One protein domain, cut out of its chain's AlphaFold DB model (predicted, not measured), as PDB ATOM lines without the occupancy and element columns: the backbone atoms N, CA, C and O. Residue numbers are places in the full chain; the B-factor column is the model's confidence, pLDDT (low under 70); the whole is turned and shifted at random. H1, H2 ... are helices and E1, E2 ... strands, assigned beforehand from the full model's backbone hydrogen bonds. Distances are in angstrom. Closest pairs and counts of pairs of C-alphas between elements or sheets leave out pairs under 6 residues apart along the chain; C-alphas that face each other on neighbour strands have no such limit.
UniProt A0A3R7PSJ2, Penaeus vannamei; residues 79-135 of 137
ATOM      1  N   ASP A  79      23.408   2.542 -19.861       85.38
ATOM      2  CA  ASP A  79      24.837   2.590 -19.526       85.38
ATOM      3  C   ASP A  79      25.113   3.287 -18.181       85.38
ATOM      4  O   ASP A  79      25.984   2.850 -17.432       85.38
ATOM      5  N   ASP A  80      24.319   4.307 -17.841       78.00
ATOM      6  CA  ASP A  80      24.423   5.053 -16.579       78.00
ATOM      7  C   ASP A  80      23.389   4.607 -15.522       78.00
ATOM      8  O   ASP A  80      23.306   5.186 -14.435       78.00
ATOM      9  N   PHE A  81      22.573   3.587 -15.815       87.31
ATOM     10  CA  PHE A  81      21.511   3.136 -14.917       87.31
ATOM     11  C   PHE A  81      22.002   2.059 -13.942       87.31
ATOM     12  O   PHE A  81      22.090   0.874 -14.271       87.31
ATOM     13  N   ASP A  82      22.244   2.455 -12.692       87.88
ATOM     14  CA  ASP A  82      22.479   1.518 -11.593       87.88
ATOM     15  C   ASP A  82      21.149   1.073 -10.971       87.88
ATOM     16  O   ASP A  82      20.543   1.769 -10.147       87.88
ATOM     17  N   PHE A  83      20.713  -0.129 -11.346       85.19
ATOM     18  CA  PHE A  83      19.487  -0.732 -10.836       85.19
ATOM     19  C   PHE A  83      19.481  -0.877  -9.308       85.19
ATOM     20  O   PHE A  83      18.468  -0.585  -8.676       85.19
ATOM     21  N   VAL A  84      20.585  -1.309  -8.689       87.75
ATOM     22  CA  VAL A  84      20.616  -1.597  -7.244       87.75
ATOM     23  C   VAL A  84      20.540  -0.299  -6.452       87.75
ATOM     24  O   VAL A  84      19.744  -0.200  -5.517       87.75
ATOM     25  N   THR A  85      21.314   0.710  -6.851       89.12
ATOM     26  CA  THR A  85      21.293   2.023  -6.195       89.12
ATOM     27  C   THR A  85      19.936   2.697  -6.363       89.12
ATOM     28  O   THR A  85      19.373   3.190  -5.382       89.12
ATOM     29  N   SER A  86      19.366   2.663  -7.570       86.50
ATOM     30  CA  SER A  86      18.046   3.241  -7.844       86.50
ATOM     31  C   SER A  86      16.963   2.551  -7.013       86.50
ATOM     32  O   SER A  86      16.174   3.212  -6.342       86.50
ATOM     33  N   MET A  87      16.977   1.217  -6.943       84.06
ATOM     34  CA  MET A  87      16.037   0.455  -6.118       84.06
ATOM     35  C   MET A  87      16.199   0.720  -4.617       84.06
ATOM     36  O   MET A  87      15.201   0.870  -3.907       84.06
ATOM     37  N   ALA A  88      17.434   0.825  -4.123       86.69
ATOM     38  CA  ALA A  88      17.709   1.144  -2.726       86.69
ATOM     39  C   ALA A  88      17.214   2.552  -2.352       86.69
ATOM     40  O   ALA A  88      16.593   2.722  -1.301       86.69
ATOM     41  N   ARG A  89      17.425   3.549  -3.223       88.38
ATOM     42  CA  ARG A  89      16.902   4.914  -3.037       88.38
ATOM     43  C   ARG A  89      15.383   4.946  -3.097       88.38
ATOM     44  O   ARG A  89      14.762   5.530  -2.210       88.38
ATOM     45  N   MET A  90      14.784   4.253  -4.065       85.06
ATOM     46  CA  MET A  90      13.330   4.127  -4.180       85.06
ATOM     47  C   MET A  90      12.704   3.549  -2.911       85.06
ATOM     48  O   MET A  90      11.715   4.089  -2.406       85.06
ATOM     49  N   ARG A  91      13.323   2.507  -2.342       85.81
ATOM     50  CA  ARG A  91      12.893   1.931  -1.068       85.81
ATOM     51  C   ARG A  91      13.109   2.878   0.108       85.81
ATOM     52  O   ARG A  91      12.195   3.045   0.912       85.81
ATOM     53  N   GLY A  92      14.297   3.469   0.223       87.94
ATOM     54  CA  GLY A  92      14.702   4.267   1.381       87.94
ATOM     55  C   GLY A  92      14.023   5.634   1.479       87.94
ATOM     56  O   GLY A  92      13.726   6.079   2.583       87.94
ATOM     57  N   LEU A  93      13.762   6.292   0.347       89.12
ATOM     58  CA  LEU A  93      13.202   7.647   0.308       89.12
ATOM     59  C   LEU A  93      11.689   7.659   0.097       89.12
ATOM     60  O   LEU A  93      10.992   8.457   0.718       89.12
ATOM     61  N   TYR A  94      11.180   6.776  -0.763       86.94
ATOM     62  CA  TYR A  94       9.777   6.812  -1.195       86.94
ATOM     63  C   TYR A  94       8.973   5.602  -0.722       86.94
ATOM     64  O   TYR A  94       7.786   5.491  -1.016       86.94
ATOM     65  N   GLY A  95       9.608   4.671  -0.006       84.06
ATOM     66  CA  GLY A  95       8.969   3.438   0.440       84.06
ATOM     67  C   GLY A  95       8.651   2.461  -0.694       84.06
ATOM     68  O   GLY A  95       8.052   1.424  -0.421       84.06
ATOM     69  N   GLY A  96       9.071   2.753  -1.931       79.06
ATOM     70  CA  GLY A  96       8.790   1.944  -3.110       79.06
ATOM     71  C   GLY A  96       9.420   0.558  -3.004       79.06
ATOM     72  O   GLY A  96      10.602   0.418  -2.702       79.06
ATOM     73  N   MET A  97       8.626  -0.476  -3.256       71.94
ATOM     74  CA  MET A  97       9.074  -1.867  -3.264       71.94
ATOM     75  C   MET A  97       8.814  -2.426  -4.656       71.94
ATOM     76  O   MET A  97       7.679  -2.764  -4.987       71.94
ATOM     77  N   ALA A  98       9.849  -2.489  -5.488       71.19
ATOM     78  CA  ALA A  98       9.784  -3.190  -6.765       71.19
ATOM     79  C   ALA A  98      10.736  -4.386  -6.719       71.19
ATOM     80  O   ALA A  98      11.826  -4.296  -6.160       71.19
ATOM     81  N   VAL A  99      10.320  -5.509  -7.304       79.12
ATOM     82  CA  VAL A  99      11.054  -6.789  -7.347       79.12
ATOM     83  C   VAL A  99      11.132  -7.511  -5.996       79.12
ATOM     84  O   VAL A  99      10.684  -8.655  -5.896       79.12
ATOM     85  N   VAL A 100      11.653  -6.859  -4.955       82.75
ATOM     86  CA  VAL A 100      11.736  -7.399  -3.589       82.75
ATOM     87  C   VAL A 100      11.156  -6.423  -2.568       82.75
ATOM     88  O   VAL A 100      11.335  -5.207  -2.660       82.75
ATOM     89  N   SER A 101      10.425  -6.966  -1.600       82.81
ATOM     90  CA  SER A 101       9.937  -6.228  -0.443       82.81
ATOM     91  C   SER A 101      10.946  -6.391   0.685       82.81
ATOM     92  O   SER A 101      11.307  -7.510   1.044       82.81
ATOM     93  N   LEU A 102      11.418  -5.265   1.215       87.62
ATOM     94  CA  LEU A 102      12.349  -5.213   2.338       87.62
ATOM     95  C   LEU A 102      11.672  -4.494   3.496       87.62
ATOM     96  O   LEU A 102      11.503  -3.274   3.428       87.62
ATOM     97  N   THR A 103      11.297  -5.203   4.555       87.56
ATOM     98  CA  THR A 103      10.675  -4.608   5.749       87.56
ATOM     99  C   THR A 103      11.496  -4.885   6.999       87.56
ATOM    100  O   THR A 103      12.281  -5.829   7.055       87.56
ATOM    101  N   VAL A 104      11.372  -4.000   7.987       92.19
ATOM    102  CA  VAL A 104      11.924  -4.224   9.323       92.19
ATOM    103  C   VAL A 104      10.770  -4.729  10.168       92.19
ATOM    104  O   VAL A 104       9.836  -3.975  10.431       92.19
ATOM    105  N   GLU A 105      10.834  -5.998  10.544       93.06
ATOM    106  CA  GLU A 105       9.793  -6.690  11.301       93.06
ATOM    107  C   GLU A 105      10.334  -7.135  12.655       93.06
ATOM    108  O   GLU A 105      11.545  -7.267  12.850       93.06
ATOM    109  N   MET A 106       9.423  -7.409  13.583       95.81
ATOM    110  CA  MET A 106       9.764  -8.059  14.844       95.81
ATOM    111  C   MET A 106      10.243  -9.491  14.580       95.81
ATOM    112  O   MET A 106       9.627 -10.225  13.804       95.81
ATOM    113  N   ASP A 107      11.326  -9.905  15.235       95.38
ATOM    114  CA  ASP A 107      11.819 -11.276  15.128       95.38
ATOM    115  C   ASP A 107      10.864 -12.241  15.848       95.38
ATOM    116  O   ASP A 107      10.611 -12.126  17.050       95.38
ATOM    117  N   SER A 108      10.337 -13.215  15.104       93.25
ATOM    118  CA  SER A 108       9.411 -14.223  15.623       93.25
ATOM    119  C   SER A 108      10.061 -15.175  16.627       93.25
ATOM    120  O   SER A 108       9.358 -15.761  17.451       93.25
ATOM    121  N   PHE A 109      11.390 -15.313  16.596       95.06
ATOM    122  CA  PHE A 109      12.158 -16.109  17.551       95.06
ATOM    123  C   PHE A 109      12.678 -15.281  18.734       95.06
ATOM    124  O   PHE A 109      13.027 -15.850  19.769       95.06
ATOM    125  N   ASN A 110      12.711 -13.950  18.611       95.38
ATOM    126  CA  ASN A 110      13.107 -13.033  19.674       95.38
ATOM    127  C   ASN A 110      12.383 -11.685  19.554       95.38
ATOM    128  O   ASN A 110      12.901 -10.731  18.978       95.38
ATOM    129  N   THR A 111      11.231 -11.557  20.208       93.81
ATOM    130  CA  THR A 111      10.384 -10.354  20.125       93.81
ATOM    131  C   THR A 111      11.005  -9.083  20.717       93.81
ATOM    132  O   THR A 111      10.428  -8.006  20.600       93.81
ATOM    133  N   SER A 112      12.186  -9.178  21.342       96.94
ATOM    134  CA  SER A 112      12.976  -8.017  21.781       96.94
ATOM    135  C   SER A 112      13.913  -7.468  20.695       96.94
ATOM    136  O   SER A 112      14.601  -6.479  20.935       96.94
ATOM    137  N   SER A 113      13.972  -8.105  19.521       96.69
ATOM    138  CA  SER A 113      14.788  -7.690  18.383       96.69
ATOM    139  C   SER A 113      13.941  -7.530  17.125       96.69
ATOM    140  O   SER A 113      12.877  -8.128  16.979       96.69
ATOM    141  N   ASN A 114      14.466  -6.743  16.189       96.56
ATOM    142  CA  ASN A 114      13.947  -6.654  14.834       96.56
ATOM    143  C   ASN A 114      14.884  -7.377  13.862       96.56
ATOM    144  O   ASN A 114      16.091  -7.468  14.101       96.56
ATOM    145  N   VAL A 115      14.328  -7.844  12.750       96.25
ATOM    146  CA  VAL A 115      15.046  -8.453  11.625       96.25
ATOM    147  C   VAL A 115      14.620  -7.794  10.319       96.25
ATOM    148  O   VAL A 115      13.510  -7.275  10.195       96.25
ATOM    149  N   ILE A 116      15.515  -7.806   9.331       92.81
ATOM    150  CA  ILE A 116      15.163  -7.404   7.969       92.81
ATOM    151  C   ILE A 116      14.525  -8.611   7.291       92.81
ATOM    152  O   ILE A 116      15.182  -9.629   7.074       92.81
ATOM    153  N   LEU A 117      13.250  -8.480   6.946       90.06
ATOM    154  CA  LEU A 117      12.524  -9.460   6.163       90.06
ATOM    155  C   LEU A 117      12.635  -9.102   4.678       90.06
ATOM    156  O   LEU A 117      12.308  -7.987   4.272       90.06
ATOM    157  N   CYS A 118      13.089 -10.062   3.874       89.00
ATOM    158  CA  CYS A 118      13.138  -9.958   2.421       89.00
ATOM    159  C   CYS A 118      12.149 -10.949   1.807       89.00
ATOM    160  O   CYS A 118      12.342 -12.163   1.909       89.00
ATOM    161  N   THR A 119      11.107 -10.443   1.157       85.44
ATOM    162  CA  THR A 119      10.094 -11.252   0.466       85.44
ATOM    163  C   THR A 119       9.959 -10.825  -0.992       85.44
ATOM    164  O   THR A 119      10.498  -9.803  -1.422       85.44
ATOM    165  N   TYR A 120       9.255 -11.626  -1.790       81.69
ATOM    166  CA  TYR A 120       8.870 -11.205  -3.133       81.69
ATOM    167  C   TYR A 120       7.817 -10.094  -3.042       81.69
ATOM    168  O   TYR A 120       6.966 -10.101  -2.153       81.69
ATOM    169  N   THR A 121       7.852  -9.132  -3.961       75.75
ATOM    170  CA  THR A 121       6.769  -8.145  -4.066       75.75
ATOM    171  C   THR A 121       5.531  -8.787  -4.673       75.75
ATOM    172  O   THR A 121       5.638  -9.496  -5.680       75.75
ATOM    173  N   HIS A 122       4.353  -8.487  -4.127       66.94
ATOM    174  CA  HIS A 122       3.103  -8.798  -4.811       66.94
ATOM    175  C   HIS A 122       3.077  -8.114  -6.181       66.94
ATOM    176  O   HIS A 122       3.559  -6.990  -6.354       66.94
ATOM    177  N   ARG A 123       2.543  -8.820  -7.179       65.06
ATOM    178  CA  ARG A 123       2.351  -8.252  -8.514       65.06
ATOM    179  C   ARG A 123       1.301  -7.147  -8.407       65.06
ATOM    180  O   ARG A 123       0.338  -7.295  -7.665       65.06
ATOM    181  N   GLY A 124       1.437  -6.075  -9.187       66.94
ATOM    182  CA  GLY A 124       0.459  -4.973  -9.226       66.94
ATOM    183  C   GLY A 124      -0.927  -5.351  -9.777       66.94
ATOM    184  O   GLY A 124      -1.727  -4.471 -10.070       66.94
ATOM    185  N   ILE A 125      -1.196  -6.644  -9.959       69.75
ATOM    186  CA  ILE A 125      -2.462  -7.204 -10.419       69.75
ATOM    187  C   ILE A 125      -2.928  -8.163  -9.332       69.75
ATOM    188  O   ILE A 125      -2.170  -9.055  -8.942       69.75
ATOM    189  N   ASP A 126      -4.170  -7.978  -8.889       68.56
ATOM    190  CA  ASP A 126      -4.850  -8.861  -7.943       68.56
ATOM    191  C   ASP A 126      -4.715 -10.336  -8.375       68.56
ATOM    192  O   ASP A 126      -4.858 -10.675  -9.555       68.56
ATOM    193  N   GLU A 127      -4.415 -11.229  -7.434       65.62
ATOM    194  CA  GLU A 127      -4.252 -12.662  -7.705       65.62
ATOM    195  C   GLU A 127      -5.513 -13.289  -8.320       65.62
ATOM    196  O   GLU A 127      -5.409 -14.163  -9.184       65.62
ATOM    197  N   GLU A 128      -6.700 -12.783  -7.977       58.38
ATOM    198  CA  GLU A 128      -7.965 -13.235  -8.555       58.38
ATOM    199  C   GLU A 128      -8.093 -12.851 -10.043       58.38
ATOM    200  O   GLU A 128      -8.670 -13.594 -10.845       58.38
ATOM    201  N   LEU A 129      -7.516 -11.711 -10.442       56.81
ATOM    202  CA  LEU A 129      -7.423 -11.287 -11.842       56.81
ATOM    203  C   LEU A 129      -6.363 -12.097 -12.604       56.81
ATOM    204  O   LEU A 129      -6.596 -12.459 -13.758       56.81
ATOM    205  N   ASN A 130      -5.244 -12.441 -11.958       52.34
ATOM    206  CA  ASN A 130      -4.208 -13.289 -12.559       52.34
ATOM    207  C   ASN A 130      -4.726 -14.704 -12.858       52.34
ATOM    208  O   ASN A 130      -4.459 -15.235 -13.935       52.34
ATOM    209  N   MET A 131      -5.513 -15.306 -11.960       55.00
ATOM    210  CA  MET A 131      -6.092 -16.635 -12.204       55.00
ATOM    211  C   MET A 131      -7.057 -16.648 -13.394       55.00
ATOM    212  O   MET A 131      -7.030 -17.586 -14.191       55.00
ATOM    213  N   LYS A 132      -7.868 -15.594 -13.556       53.59
ATOM    214  CA  LYS A 132      -8.793 -15.467 -14.693       53.59
ATOM    215  C   LYS A 132      -8.042 -15.228 -16.005       53.59
ATOM    216  O   LYS A 132      -8.408 -15.813 -17.014       53.59
ATOM    217  N   ALA A 133      -6.959 -14.448 -16.000       53.78
ATOM    218  CA  ALA A 133      -6.139 -14.222 -17.195       53.78
ATOM    219  C   ALA A 133      -5.491 -15.513 -17.739       53.78
ATOM    220  O   ALA A 133      -5.398 -15.683 -18.951       53.78
ATOM    221  N   HIS A 134      -5.112 -16.453 -16.867       50.47
ATOM    222  CA  HIS A 134      -4.555 -17.751 -17.270       50.47
ATOM    223  C   HIS A 134      -5.588 -18.744 -17.825       50.47
ATOM    224  O   HIS A 134      -5.197 -19.756 -18.394       50.47
ATOM    225  N   THR A 135      -6.891 -18.479 -17.681       48.78
ATOM    226  CA  THR A 135      -7.952 -19.341 -18.235       48.78
ATOM    227  C   THR A 135      -8.364 -18.953 -19.661       48.78
ATOM    228  O   THR A 135      -9.139 -19.673 -20.284       48.78
TER     229      THR A 135
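What this domain is: This is residues 79 to 135 of the 137 residues of a protein of Penaeus vannamei (UniProt A0A3R7PSJ2). An open, spread-out model of three arms: a two-stranded antiparallel hairpin, E1 and E2, runs out one way from residues 100 and 120 to its turn at residues 107 to 113, while helix H1, before it in the chain, and the small helix H2, after it, lead off from the other end of the hairpin, and neither helix covers it. Both ends stick out: residues 79 to 86, of which 83 to 86 belong to H1, and residues 125 to 135, of which 127 to 133 belong to H2. The printed part has 57 residues, with two named helices and two named strands in the order H1, E1, E2, H2; the class is mixed, helices and strands. It is only just extended, close to loose, with a radius of gyration of the C-alphas of 15.6 A, and its flat outline spans 46 by 38 by 16 A.

How they stand to each other: H1, residues 83 to 94, leads by a tight link of 5 residues to E1, residues 100 to 106; their closest C-alphas, those of Arg 91 and Leu 102, are 7.9 A apart. E1 forms a hairpin with E2, residues 114 to 120, antiparallel at 153 degrees. N 101 and O 119, 2.8 A apart, and N 117 and O 103, also 2.8 A, are within hydrogen-bond range. H2, residues 127 to 133, is apart from H1 and from E1, and H1 is apart from E2. In H1 and H2 every O i to N i+4 pair is within hydrogen-bond range.

Where its parts are: H1 begins at C-alpha 83, (19.487, -0.732, -10.836), and measures 15.6 A from first to last C-alpha. E1 measures 18.5 A and E2 19.2 A. H2, 9.8 A long, ends at C-alpha 133, (-6.139, -14.222, -17.195).

The domain as a whole: The two C-alphas farthest apart, those of Ser 112 and Thr 135, are 46.6 A apart. The printed part has no cut, and no link is long. Residues 122 to 135 have pLDDT under 70.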